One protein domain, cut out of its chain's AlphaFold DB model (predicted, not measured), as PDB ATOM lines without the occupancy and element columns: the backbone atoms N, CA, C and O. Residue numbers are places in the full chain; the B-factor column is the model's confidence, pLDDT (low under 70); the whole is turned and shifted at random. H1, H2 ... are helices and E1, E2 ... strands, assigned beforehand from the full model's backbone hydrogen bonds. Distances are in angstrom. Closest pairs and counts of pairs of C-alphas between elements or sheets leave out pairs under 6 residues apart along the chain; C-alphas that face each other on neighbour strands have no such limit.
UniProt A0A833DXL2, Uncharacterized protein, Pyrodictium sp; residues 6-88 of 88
ATOM      1  N   ALA A   6      68.748 -32.464  92.417       94.12
ATOM      2  CA  ALA A   6      69.425 -32.784  93.668       94.12
ATOM      3  C   ALA A   6      70.903 -32.394  93.586       94.12
ATOM      4  O   ALA A   6      71.405 -31.699  94.471       94.12
ATOM      5  N   PHE A   7      71.573 -32.768  92.494       93.62
ATOM      6  CA  PHE A   7      72.963 -32.394  92.260       93.62
ATOM      7  C   PHE A   7      73.143 -30.874  92.142       93.62
ATOM      8  O   PHE A   7      74.010 -30.303  92.803       93.62
ATOM      9  N   GLU A   8      72.311 -30.199  91.341       94.06
ATOM     10  CA  GLU A   8      72.408 -28.744  91.152       94.06
ATOM     11  C   GLU A   8      72.197 -27.968  92.458       94.06
ATOM     12  O   GLU A   8      72.985 -27.077  92.785       94.06
ATOM     13  N   LEU A   9      71.157 -28.311  93.225       94.56
ATOM     14  CA  LEU A   9      70.894 -27.678  94.516       94.56
ATOM     15  C   LEU A   9      72.021 -27.967  95.507       94.56
ATOM     16  O   LEU A   9      72.468 -27.043  96.179       94.56
ATOM     17  N   GLY A  10      72.506 -29.211  95.575       95.12
ATOM     18  CA  GLY A  10      73.626 -29.584  96.439       95.12
ATOM     19  C   GLY A  10      74.879 -28.764  96.141       95.12
ATOM     20  O   GLY A  10      75.484 -28.210  97.058       95.12
ATOM     21  N   TYR A  11      75.219 -28.590  94.862       94.81
ATOM     22  CA  TYR A  11      76.355 -27.771  94.439       94.81
ATOM     23  C   TYR A  11      76.192 -26.293  94.831       94.81
ATOM     24  O   TYR A  11      77.063 -25.733  95.494       94.81
ATOM     25  N   LEU A  12      75.060 -25.673  94.475       94.81
ATOM     26  CA  LEU A  12      74.802 -24.254  94.758       94.81
ATOM     27  C   LEU A  12      74.735 -23.962  96.262       94.81
ATOM     28  O   LEU A  12      75.238 -22.940  96.728       94.81
ATOM     29  N   LEU A  13      74.104 -24.852  97.028       95.06
ATOM     30  CA  LEU A  13      73.980 -24.699  98.473       95.06
ATOM     31  C   LEU A  13      75.308 -24.950  99.179       95.06
ATOM     32  O   LEU A  13      75.581 -24.247 100.143       95.06
ATOM     33  N   SER A  14      76.136 -25.888  98.708       94.94
ATOM     34  CA  SER A  14      77.459 -26.126  99.304       94.94
ATOM     35  C   SER A  14      78.352 -24.890  99.199       94.94
ATOM     36  O   SER A  14      78.971 -24.492 100.185       94.94
ATOM     37  N   ASP A  15      78.353 -24.236  98.033       93.75
ATOM     38  CA  ASP A  15      79.084 -22.984  97.806       93.75
ATOM     39  C   ASP A  15      78.579 -21.853  98.724       93.75
ATOM     40  O   ASP A  15      79.361 -21.190  99.403       93.75
ATOM     41  N   MET A  16      77.255 -21.694  98.833       94.06
ATOM     42  CA  MET A  16      76.628 -20.657  99.664       94.06
ATOM     43  C   MET A  16      76.791 -20.901 101.175       94.06
ATOM     44  O   MET A  16      76.955 -19.965 101.962       94.06
ATOM     45  N   ILE A  17      76.684 -22.156 101.616       93.81
ATOM     46  CA  ILE A  17      76.742 -22.529 103.032       93.81
ATOM     47  C   ILE A  17      78.195 -22.556 103.517       93.81
ATOM     48  O   ILE A  17      78.437 -22.142 104.655       93.81
ATOM     49  N   GLY A  18      79.137 -22.964 102.661       94.31
ATOM     50  CA  GLY A  18      80.537 -23.205 103.016       94.31
ATOM     51  C   GLY A  18      80.781 -24.583 103.644       94.31
ATOM     52  O   GLY A  18      81.827 -24.802 104.250       94.31
ATOM     53  N   GLU A  19      79.821 -25.499 103.520       93.81
ATOM     54  CA  GLU A  19      79.877 -26.881 104.009       93.81
ATOM     55  C   GLU A  19      79.373 -27.827 102.916       93.81
ATOM     56  O   GLU A  19      78.686 -27.400 101.991       93.81
ATOM     57  N   GLU A  20      79.689 -29.116 103.017       93.69
ATOM     58  CA  GLU A  20      79.135 -30.119 102.107       93.69
ATOM     59  C   GLU A  20      77.619 -30.258 102.318       93.69
ATOM     60  O   GLU A  20      77.159 -30.467 103.449       93.69
ATOM     61  N   VAL A  21      76.858 -30.143 101.224       95.94
ATOM     62  CA  VAL A  21      75.397 -30.266 101.191       95.94
ATOM     63  C   VAL A  21      74.990 -31.379 100.230       95.94
ATOM     64  O   VAL A  21      75.126 -31.257  99.013       95.94
ATOM     65  N   GLU A  22      74.416 -32.444 100.777       95.94
ATOM     66  CA  GLU A  22      73.854 -33.564 100.019       95.94
ATOM     67  C   GLU A  22      72.322 -33.503 100.069       95.94
ATOM     68  O   GLU A  22      71.733 -33.528 101.151       95.94
ATOM     69  N   ILE A  23      71.652 -33.424  98.918       96.00
ATOM     70  CA  ILE A  23      70.185 -33.432  98.869       96.00
ATOM     71  C   ILE A  23      69.679 -34.866  99.016       96.00
ATOM     72  O   ILE A  23      69.971 -35.721  98.186       96.00
ATOM     73  N   VAL A  24      68.899 -35.110 100.067       95.69
ATOM     74  CA  VAL A  24      68.323 -36.425 100.380       95.69
ATOM     75  C   VAL A  24      66.967 -36.592  99.705       95.69
ATOM     76  O   VAL A  24      66.664 -37.660  99.182       95.69
ATOM     77  N   ASP A  25      66.148 -35.543  99.745       95.25
ATOM     78  CA  ASP A  25      64.803 -35.547  99.177       95.25
ATOM     79  C   ASP A  25      64.354 -34.119  98.850       95.25
ATOM     80  O   ASP A  25      64.830 -33.145  99.446       95.25
ATOM     81  N   TYR A  26      63.425 -33.980  97.913       95.19
ATOM     82  CA  TYR A  26      62.797 -32.705  97.602       95.19
ATOM     83  C   TYR A  26      61.378 -32.899  97.073       95.19
ATOM     84  O   TYR A  26      61.065 -33.844  96.360       95.19
ATOM     85  N   SER A  27      60.507 -31.952  97.406       95.44
ATOM     86  CA  SER A  27      59.121 -31.929  96.948       95.44
ATOM     87  C   SER A  27      58.719 -30.521  96.546       95.44
ATOM     88  O   SER A  27      59.211 -29.529  97.088       95.44
ATOM     89  N   PHE A  28      57.817 -30.435  95.576       96.50
ATOM     90  CA  PHE A  28      57.284 -29.173  95.096       96.50
ATOM     91  C   PHE A  28      55.764 -29.181  95.188       96.50
ATOM     92  O   PHE A  28      55.109 -30.078  94.661       96.50
ATOM     93  N   ASP A  29      55.214 -28.163  95.842       96.12
ATOM     94  CA  ASP A  29      53.783 -27.900  95.863       96.12
ATOM     95  C   ASP A  29      53.424 -26.928  94.723       96.12
ATOM     96  O   ASP A  29      53.760 -25.738  94.799       96.12
ATOM     97  N   PRO A  30      52.731 -27.391  93.666       94.69
ATOM     98  CA  PRO A  30      52.355 -26.548  92.541       94.69
ATOM     99  C   PRO A  30      51.251 -25.538  92.872       94.69
ATOM    100  O   PRO A  30      51.132 -24.545  92.153       94.69
ATOM    101  N   GLU A  31      50.456 -25.737  93.926       94.25
ATOM    102  CA  GLU A  31      49.391 -24.801  94.306       94.25
ATOM    103  C   GLU A  31      49.970 -23.541  94.951       94.25
ATOM    104  O   GLU A  31      49.563 -22.411  94.644       94.25
ATOM    105  N   THR A  32      50.961 -23.720  95.822       94.25
ATOM    106  CA  THR A  32      51.635 -22.613  96.514       94.25
ATOM    107  C   THR A  32      52.901 -22.147  95.796       94.25
ATOM    108  O   THR A  32      53.304 -20.997  95.954       94.25
ATOM    109  N   GLY A  33      53.486 -22.986  94.939       95.12
ATOM    110  CA  GLY A  33      54.786 -22.742  94.321       95.12
ATOM    111  C   GLY A  33      55.941 -22.955  95.298       95.12
ATOM    112  O   GLY A  33      56.973 -22.299  95.169       95.12
ATOM    113  N   ARG A  34      55.771 -23.814  96.305       97.06
ATOM    114  CA  ARG A  34      56.743 -24.004  97.383       97.06
ATOM    115  C   ARG A  34      57.608 -25.229  97.119       97.06
ATOM    116  O   ARG A  34      57.094 -26.334  97.000       97.06
ATOM    117  N   LEU A  35      58.920 -25.026  97.065       96.88
ATOM    118  CA  LEU A  35      59.902 -26.105  97.060       96.88
ATOM    119  C   LEU A  35      60.329 -26.382  98.499       96.88
ATOM    120  O   LEU A  35      60.777 -25.466  99.183       96.88
ATOM    121  N   CYS A  36      60.224 -27.629  98.934       96.75
ATOM    122  CA  CYS A  36      60.772 -28.116 100.190       96.75
ATOM    123  C   CYS A  36      61.903 -29.097  99.904       96.75
ATOM    124  O   CYS A  36      61.764 -29.985  99.067       96.75
ATOM    125  N   VAL A  37      63.018 -28.937 100.606       96.94
ATOM    126  CA  VAL A  37      64.241 -29.710 100.407       96.94
ATOM    127  C   VAL A  37      64.689 -30.269 101.746       96.94
ATOM    128  O   VAL A  37      64.777 -29.531 102.730       96.94
ATOM    129  N   LYS A  38      64.991 -31.566 101.769       96.94
ATOM    130  CA  LYS A  38      65.689 -32.240 102.858       96.94
ATOM    131  C   LYS A  38      67.128 -32.481 102.420       96.94
ATOM    132  O   LYS A  38      67.367 -33.099 101.385       96.94
ATOM    133  N   ALA A  39      68.081 -32.008 103.210       96.88
ATOM    134  CA  ALA A  39      69.498 -32.113 102.898       96.88
ATOM    135  C   ALA A  39      70.310 -32.547 104.118       96.88
ATOM    136  O   ALA A  39      69.891 -32.356 105.258       96.88
ATOM    137  N   ARG A  40      71.491 -33.109 103.878       96.69
ATOM    138  CA  ARG A  40      72.524 -33.324 104.885       96.69
ATOM    139  C   ARG A  40      73.580 -32.231 104.732       96.69
ATOM    140  O   ARG A  40      74.241 -32.179 103.706       96.69
ATOM    141  N   VAL A  41      73.716 -31.375 105.741       95.38
ATOM    142  CA  VAL A  41      74.666 -30.254 105.799       95.38
ATOM    143  C   VAL A  41      75.716 -30.567 106.858       95.38
ATOM    144  O   VAL A  41      75.363 -30.751 108.026       95.38
ATOM    145  N   GLY A  42      76.985 -30.718 106.467       90.44
ATOM    146  CA  GLY A  42      78.072 -30.996 107.421       90.44
ATOM    147  C   GLY A  42      77.832 -32.242 108.293       90.44
ATOM    148  O   GLY A  42      78.197 -32.282 109.468       90.44
ATOM    149  N   GLY A  43      77.137 -33.249 107.749       89.56
ATOM    150  CA  GLY A  43      76.761 -34.478 108.462       89.56
ATOM    151  C   GLY A  43      75.464 -34.410 109.283       89.56
ATOM    152  O   GLY A  43      75.090 -35.414 109.891       89.56
ATOM    153  N   ARG A  44      74.745 -33.281 109.298       92.62
ATOM    154  CA  ARG A  44      73.455 -33.116 109.996       92.62
ATOM    155  C   ARG A  44      72.303 -33.034 109.007       92.62
ATOM    156  O   ARG A  44      72.425 -32.371 107.988       92.62
ATOM    157  N   GLU A  45      71.172 -33.671 109.302       94.06
ATOM    158  CA  GLU A  45      69.971 -33.487 108.483       94.06
ATOM    159  C   GLU A  45      69.316 -32.132 108.781       94.06
ATOM    160  O   GLU A  45      69.052 -31.797 109.936       94.06
ATOM    161  N   ALA A  46      69.021 -31.385 107.725       94.94
ATOM    162  CA  ALA A  46      68.301 -30.127 107.746       94.94
ATOM    163  C   ALA A  46      67.173 -30.156 106.711       94.94
ATOM    164  O   ALA A  46      67.182 -30.927 105.746       94.94
ATOM    165  N   SER A  47      66.151 -29.330 106.916       95.38
ATOM    166  CA  SER A  47      65.050 -29.190 105.966       95.38
ATOM    167  C   SER A  47      64.654 -27.734 105.839       95.38
ATOM    168  O   SER A  47      64.492 -27.037 106.837       95.38
ATOM    169  N   GLY A  48      64.488 -27.280 104.604       95.62
ATOM    170  CA  GLY A  48      64.163 -25.899 104.287       95.62
ATOM    171  C   GLY A  48      63.148 -25.845 103.163       95.62
ATOM    172  O   GLY A  48      63.176 -26.669 102.253       95.62
ATOM    173  N   CYS A  49      62.244 -24.870 103.221       96.00
ATOM    174  CA  CYS A  49      61.316 -24.622 102.130       96.00
ATOM    175  C   CYS A  49      61.382 -23.167 101.692       96.00
ATOM    176  O   CYS A  49      61.417 -22.272 102.539       96.00
ATOM    177  N   VAL A  50      61.299 -22.945 100.387       96.19
ATOM    178  CA  VAL A  50      61.300 -21.621  99.764       96.19
ATOM    179  C   VAL A  50      60.217 -21.523  98.703       96.19
ATOM    180  O   VAL A  50      59.809 -22.517  98.101       96.19
ATOM    181  N   GLU A  51      59.727 -20.311  98.481       96.25
ATOM    182  CA  GLU A  51      58.682 -20.053  97.498       96.25
ATOM    183  C   GLU A  51      59.296 -19.668  96.149       96.25
ATOM    184  O   GLU A  51      59.951 -18.638  96.004       96.25
ATOM    185  N   VAL A  52      59.036 -20.481  95.130       95.00
ATOM    186  CA  VAL A  52      59.455 -20.259  93.747       95.00
ATOM    187  C   VAL A  52      58.219 -19.893  92.925       95.00
ATOM    188  O   VAL A  52      57.741 -20.668  92.098       95.00
ATOM    189  N   ARG A  53      57.678 -18.685  93.156       91.75
ATOM    190  CA  ARG A  53      56.424 -18.194  92.532       91.75
ATOM    191  C   ARG A  53      56.361 -18.397  91.021       91.75
ATOM    192  O   ARG A  53      55.295 -18.684  90.488       91.75
ATOM    193  N   ALA A  54      57.497 -18.261  90.339       93.12
ATOM    194  CA  ALA A  54      57.602 -18.429  88.893       93.12
ATOM    195  C   ALA A  54      57.249 -19.848  88.406       93.12
ATOM    196  O   ALA A  54      56.903 -20.017  87.241       93.12
ATOM    197  N   CYS A  55      57.321 -20.854  89.282       94.25
ATOM    198  CA  CYS A  55      57.030 -22.253  88.967       94.25
ATOM    199  C   CYS A  55      55.638 -22.703  89.439       94.25
ATOM    200  O   CYS A  55      55.281 -23.869  89.269       94.25
ATOM    201  N   LYS A  56      54.836 -21.803  90.028       95.31
ATOM    202  CA  LYS A  56      53.472 -22.104  90.479       95.31
ATOM    203  C   LYS A  56      52.600 -22.598  89.314       95.31
ATOM    204  O   LYS A  56      52.674 -22.078  88.204       95.31
ATOM    205  N   GLY A  57      51.759 -23.597  89.581       94.81
ATOM    206  CA  GLY A  57      50.869 -24.231  88.603       94.81
ATOM    207  C   GLY A  57      51.523 -25.326  87.752       94.81
ATOM    208  O   GLY A  57      50.842 -25.961  86.947       94.81
ATOM    209  N   LEU A  58      52.822 -25.588  87.921       94.44
ATOM    210  CA  LEU A  58      53.517 -26.667  87.219       94.44
ATOM    211  C   LEU A  58      53.374 -27.989  87.986       94.44
ATOM    212  O   LEU A  58      54.204 -28.311  88.825       94.44
ATOM    213  N   ALA A  59      52.327 -28.763  87.693       91.88
ATOM    214  CA  ALA A  59      52.096 -30.064  88.337       91.88
ATOM    215  C   ALA A  59      52.998 -31.195  87.802       91.88
ATOM    216  O   ALA A  59      53.259 -32.171  88.495       91.88
ATOM    217  N   GLU A  60      53.468 -31.081  86.558       93.56
ATOM    218  CA  GLU A  60      54.312 -32.103  85.934       93.56
ATOM    219  C   GLU A  60      55.769 -31.960  86.389       93.56
ATOM    220  O   GLU A  60      56.378 -30.907  86.178       93.56
ATOM    221  N   GLU A  61      56.335 -33.036  86.943       90.25
ATOM    222  CA  GLU A  61      57.699 -33.080  87.490       90.25
ATOM    223  C   GLU A  61      58.752 -32.531  86.544       90.25
ATOM    224  O   GLU A  61      59.478 -31.598  86.885       90.25
ATOM    225  N   SER A  62      58.753 -33.011  85.303       92.12
ATOM    226  CA  SER A  62      59.720 -32.584  84.295       92.12
ATOM    227  C   SER A  62      59.720 -31.059  84.067       92.12
ATOM    228  O   SER A  62      60.764 -30.455  83.794       92.12
ATOM    229  N   LYS A  63      58.551 -30.416  84.206       93.50
ATOM    230  CA  LYS A  63      58.369 -28.978  83.985       93.50
ATOM    231  C   LYS A  63      58.788 -28.173  85.199       93.50
ATOM    232  O   LYS A  63      59.518 -27.192  85.032       93.50
ATOM    233  N   TRP A  64      58.343 -28.557  86.397       94.56
ATOM    234  CA  TRP A  64      58.694 -27.800  87.594       94.56
ATOM    235  C   TRP A  64      60.165 -27.977  87.953       94.56
ATOM    236  O   TRP A  64      60.813 -26.975  88.234       94.56
ATOM    237  N   VAL A  65      60.740 -29.174  87.807       94.75
ATOM    238  CA  VAL A  65      62.177 -29.414  88.029       94.75
ATOM    239  C   VAL A  65      63.017 -28.477  87.163       94.75
ATOM    240  O   VAL A  65      63.888 -27.757  87.654       94.75
ATOM    241  N   ARG A  66      62.692 -28.395  85.867       94.12
ATOM    242  CA  ARG A  66      63.381 -27.501  84.930       94.12
ATOM    243  C   ARG A  66      63.172 -26.022  85.263       94.12
ATOM    244  O   ARG A  66      64.067 -25.211  85.034       94.12
ATOM    245  N   CYS A  67      61.990 -25.652  85.746       94.81
ATOM    246  CA  CYS A  67      61.702 -24.285  86.164       94.81
ATOM    247  C   CYS A  67      62.517 -23.895  87.404       94.81
ATOM    248  O   CYS A  67      63.127 -22.826  87.414       94.81
ATOM    249  N   ILE A  68      62.567 -24.763  88.415       94.81
ATOM    250  CA  ILE A  68      63.305 -24.532  89.657       94.81
ATOM    251  C   ILE A  68      64.795 -24.408  89.366       94.81
ATOM    252  O   ILE A  68      65.377 -23.393  89.735       94.81
ATOM    253  N   SER A  69      65.376 -25.354  88.624       94.06
ATOM    254  CA  SER A  69      66.782 -25.309  88.190       94.06
ATOM    255  C   SER A  69      67.151 -23.954  87.568       94.06
ATOM    256  O   SER A  69      68.065 -23.272  88.031       94.06
ATOM    257  N   LYS A  70      66.354 -23.467  86.605       93.81
ATOM    258  CA  LYS A  70      66.570 -22.149  85.981       93.81
ATOM    259  C   LYS A  70      66.484 -20.982  86.965       93.81
ATOM    260  O   LYS A  70      67.246 -20.028  86.837       93.81
ATOM    261  N   ASN A  71      65.536 -21.022  87.900       94.44
ATOM    262  CA  ASN A  71      65.364 -19.950  88.877       94.44
ATOM    263  C   ASN A  71      66.496 -19.945  89.908       94.44
ATOM    264  O   ASN A  71      66.981 -18.871  90.241       94.44
ATOM    265  N   PHE A  72      66.954 -21.108  90.370       93.06
ATOM    266  CA  PHE A  72      68.076 -21.215  91.304       93.06
ATOM    267  C   PHE A  72      69.404 -20.817  90.653       93.06
ATOM    268  O   PHE A  72      70.156 -20.051  91.244       93.06
ATOM    269  N   ALA A  73      69.649 -21.228  89.406       89.62
ATOM    270  CA  ALA A  73      70.835 -20.809  88.659       89.62
ATOM    271  C   ALA A  73      70.865 -19.293  88.372       89.62
ATOM    272  O   ALA A  73      71.935 -18.706  88.250       89.62
ATOM    273  N   GLY A  74      69.694 -18.658  88.239       87.44
ATOM    274  CA  GLY A  74      69.567 -17.232  87.919       87.44
ATOM    275  C   GLY A  74      69.301 -16.307  89.109       87.44
ATOM    276  O   GLY A  74      69.223 -15.096  88.913       87.44
ATOM    277  N   SER A  75      69.116 -16.837  90.323       91.00
ATOM    278  CA  SER A  75      68.699 -16.054  91.491       91.00
ATOM    279  C   SER A  75      69.463 -16.462  92.744       91.00
ATOM    280  O   SER A  75      69.031 -17.321  93.515       91.00
ATOM    281  N   GLU A  76      70.558 -15.751  93.008       91.50
ATOM    282  CA  GLU A  76      71.336 -15.899  94.243       91.50
ATOM    283  C   GLU A  76      70.465 -15.704  95.496       91.50
ATOM    284  O   GLU A  76      70.663 -16.362  96.513       91.50
ATOM    285  N   LYS A  77      69.436 -14.849  95.411       93.75
ATOM    286  CA  LYS A  77      68.492 -14.614  96.508       93.75
ATOM    287  C   LYS A  77      67.755 -15.891  96.927       93.75
ATOM    288  O   LYS A  77      67.604 -16.115  98.121       93.75
ATOM    289  N   LEU A  78      67.299 -16.707  95.972       93.44
ATOM    290  CA  LEU A  78      66.596 -17.961  96.275       93.44
ATOM    291  C   LEU A  78      67.540 -18.993  96.893       93.44
ATOM    292  O   LEU A  78      67.170 -19.655  97.861       93.44
ATOM    293  N   VAL A  79      68.760 -19.093  96.357       94.75
ATOM    294  CA  VAL A  79      69.806 -19.976  96.895       94.75
ATOM    295  C   VAL A  79      70.126 -19.587  98.336       94.75
ATOM    296  O   VAL A  79      70.129 -20.446  99.213       94.75
ATOM    297  N   ARG A  80      70.329 -18.291  98.596       95.62
ATOM    298  CA  ARG A  80      70.618 -17.767  99.934       95.62
ATOM    299  C   ARG A  80      69.465 -18.001 100.903       95.62
ATOM    300  O   ARG A  80      69.699 -18.484 102.000       95.62
ATOM    301  N   GLU A  81      68.229 -17.730 100.489       95.81
ATOM    302  CA  GLU A  81      67.058 -17.970 101.337       95.81
ATOM    303  C   GLU A  81      66.938 -19.451 101.718       95.81
ATOM    304  O   GLU A  81      66.683 -19.765 102.878       95.81
ATOM    305  N   LEU A  82      67.166 -20.373 100.776       95.62
ATOM    306  CA  LEU A  82      67.146 -21.803 101.081       95.62
ATOM    307  C   LEU A  82      68.321 -22.203 101.986       95.62
ATOM    308  O   LEU A  82      68.123 -22.970 102.925       95.62
ATOM    309  N   ALA A  83      69.514 -21.664 101.738       95.19
ATOM    310  CA  ALA A  83      70.692 -21.899 102.564       95.19
ATOM    311  C   ALA A  83      70.480 -21.443 104.016       95.19
ATOM    312  O   ALA A  83      70.770 -22.204 104.938       95.19
ATOM    313  N   ASP A  84      69.905 -20.255 104.223       94.81
ATOM    314  CA  ASP A  84      69.572 -19.734 105.553       94.81
ATOM    315  C   ASP A  84      68.587 -20.668 106.273       94.81
ATOM    316  O   ASP A  84      68.780 -20.999 107.437       94.81
ATOM    317  N   ARG A  85      67.572 -21.190 105.569       94.56
ATOM    318  CA  ARG A  85      66.628 -22.167 106.148       94.56
ATOM    319  C   ARG A  85      67.286 -23.489 106.533       94.56
ATOM    320  O   ARG A  85      66.814 -24.135 107.463       94.56
ATOM    321  N   LEU A  86      68.321 -23.910 105.808       92.81
ATOM    322  CA  LEU A  86      69.044 -25.154 106.075       92.81
ATOM    323  C   LEU A  86      70.100 -25.005 107.179       92.81
ATOM    324  O   LEU A  86      70.421 -25.995 107.829       92.81
ATOM    325  N   LYS A  87      70.612 -23.792 107.422       87.62
ATOM    326  CA  LYS A  87      71.519 -23.507 108.546       87.62
ATOM    327  C   LYS A  87      70.801 -23.474 109.904       87.62
ATOM    328  O   LYS A  87      71.439 -23.780 110.912       87.62
ATOM    329  N   GLY A  88      69.498 -23.180 109.919       71.06
ATOM    330  CA  GLY A  88      68.687 -23.027 111.138       71.06
ATOM    331  C   GLY A  88      68.760 -21.617 111.701       71.06
ATOM    332  O   GLY A  88      68.757 -21.498 112.945       71.06
TER     333      GLY A  88
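Overview. This is residues 6 to 88 of the 88 residues of an uncharacterized protein of Pyrodictium sp (UniProt A0A833DXL2). Look for a twisted sheet of three long strands, with the three helices H1, H2 and H3 packed over one of its faces and the other face bare. H1 and H3 cross each other under the sheet, while H2 lies toward the end of E1 at residue 29, meeting the sheet with few contacts. You will find 83 printed residues with three named helices and three named strands, in the order H1, E1, E2, E3, H2, H3; the sheet's order is E1, E2, E3, all antiparallel, and the class is mixed, helices and strands. The whole is compact, with a radius of gyration of the C-alphas of 11.7 A, and elongated, spanning 34 by 22 by 20 A.

Arrangement. Start at H1, residues 6 to 17, and go on to E1, residues 21 to 29, an edge strand that bends by 68 degrees at residue 24. Their closest C-alphas are those of Ser 14 and Val 21, 5.0 A apart. E2, residues 34 to 41, forms a hairpin with E1, antiparallel at 165 degrees; look at N 22 and O 40, 2.9 A apart and within hydrogen-bond range. H1 lies over E1 and E2 at a height over the sheet of 8.5 A. It runs across the strands, but only just, at 62 degrees to E1 on the local plane. E3, residues 44 to 51, is the other edge strand and forms a hairpin with E2, antiparallel at 160 degrees; N 37 and O 48 are within range at 2.8 A. The three strands form a meander, each the antiparallel neighbour of the one before. H2, residues 61 to 74, and H1 only just touch, with 3 pairs of C-alphas within 8 A, the closest being those of Glu 8 and Ser 69 at 7.2 A; they run the same way at a shallow tilt of 25 degrees. H3, residues 76 to 87, comes closest to E3 at the C-alphas of Gly 48 and Arg 85, 4.8 A apart. H3 touches H1, about perpendicular at 82 degrees, with the C-alphas of Leu 13 and Ala 83 closest at 5.9 A. H2 and H3 touch only at the corner, and only just, with 3 pairs of C-alphas within 8 A; the closest are those of Phe 72 and Val 79, 6.0 A apart. The arrangement is two layers, the helices H1, H2 and H3 on one face of the sheet. Every O i to N i+4 pair is within hydrogen-bond range in H1 and H3, and 9 of 10 in H2.

Along the chain. Find C-alpha 6 at (69.425, -32.784, 93.668); from there H1 runs 15.7 A to C-alpha 17. E1 runs 22.4 A from C-alpha 21 at (75.397, -30.266, 101.191) to C-alpha 29, E2 20.8 A, and E3 23.3 A. H2 measures 19.8 A, and H3 16.2 A, ending with C-alpha 87 at (71.519, -23.507, 108.546).

Size, cuts and confidence. The two C-alphas farthest apart are those of Gly 43 and Gly 57, 34.2 A. The printed part has no cut and no long link; the link from E3 to H2, 9 residues, is short, and the others are tight. The mean pLDDT of the printed part is 94.0, and no printed residue is under 70.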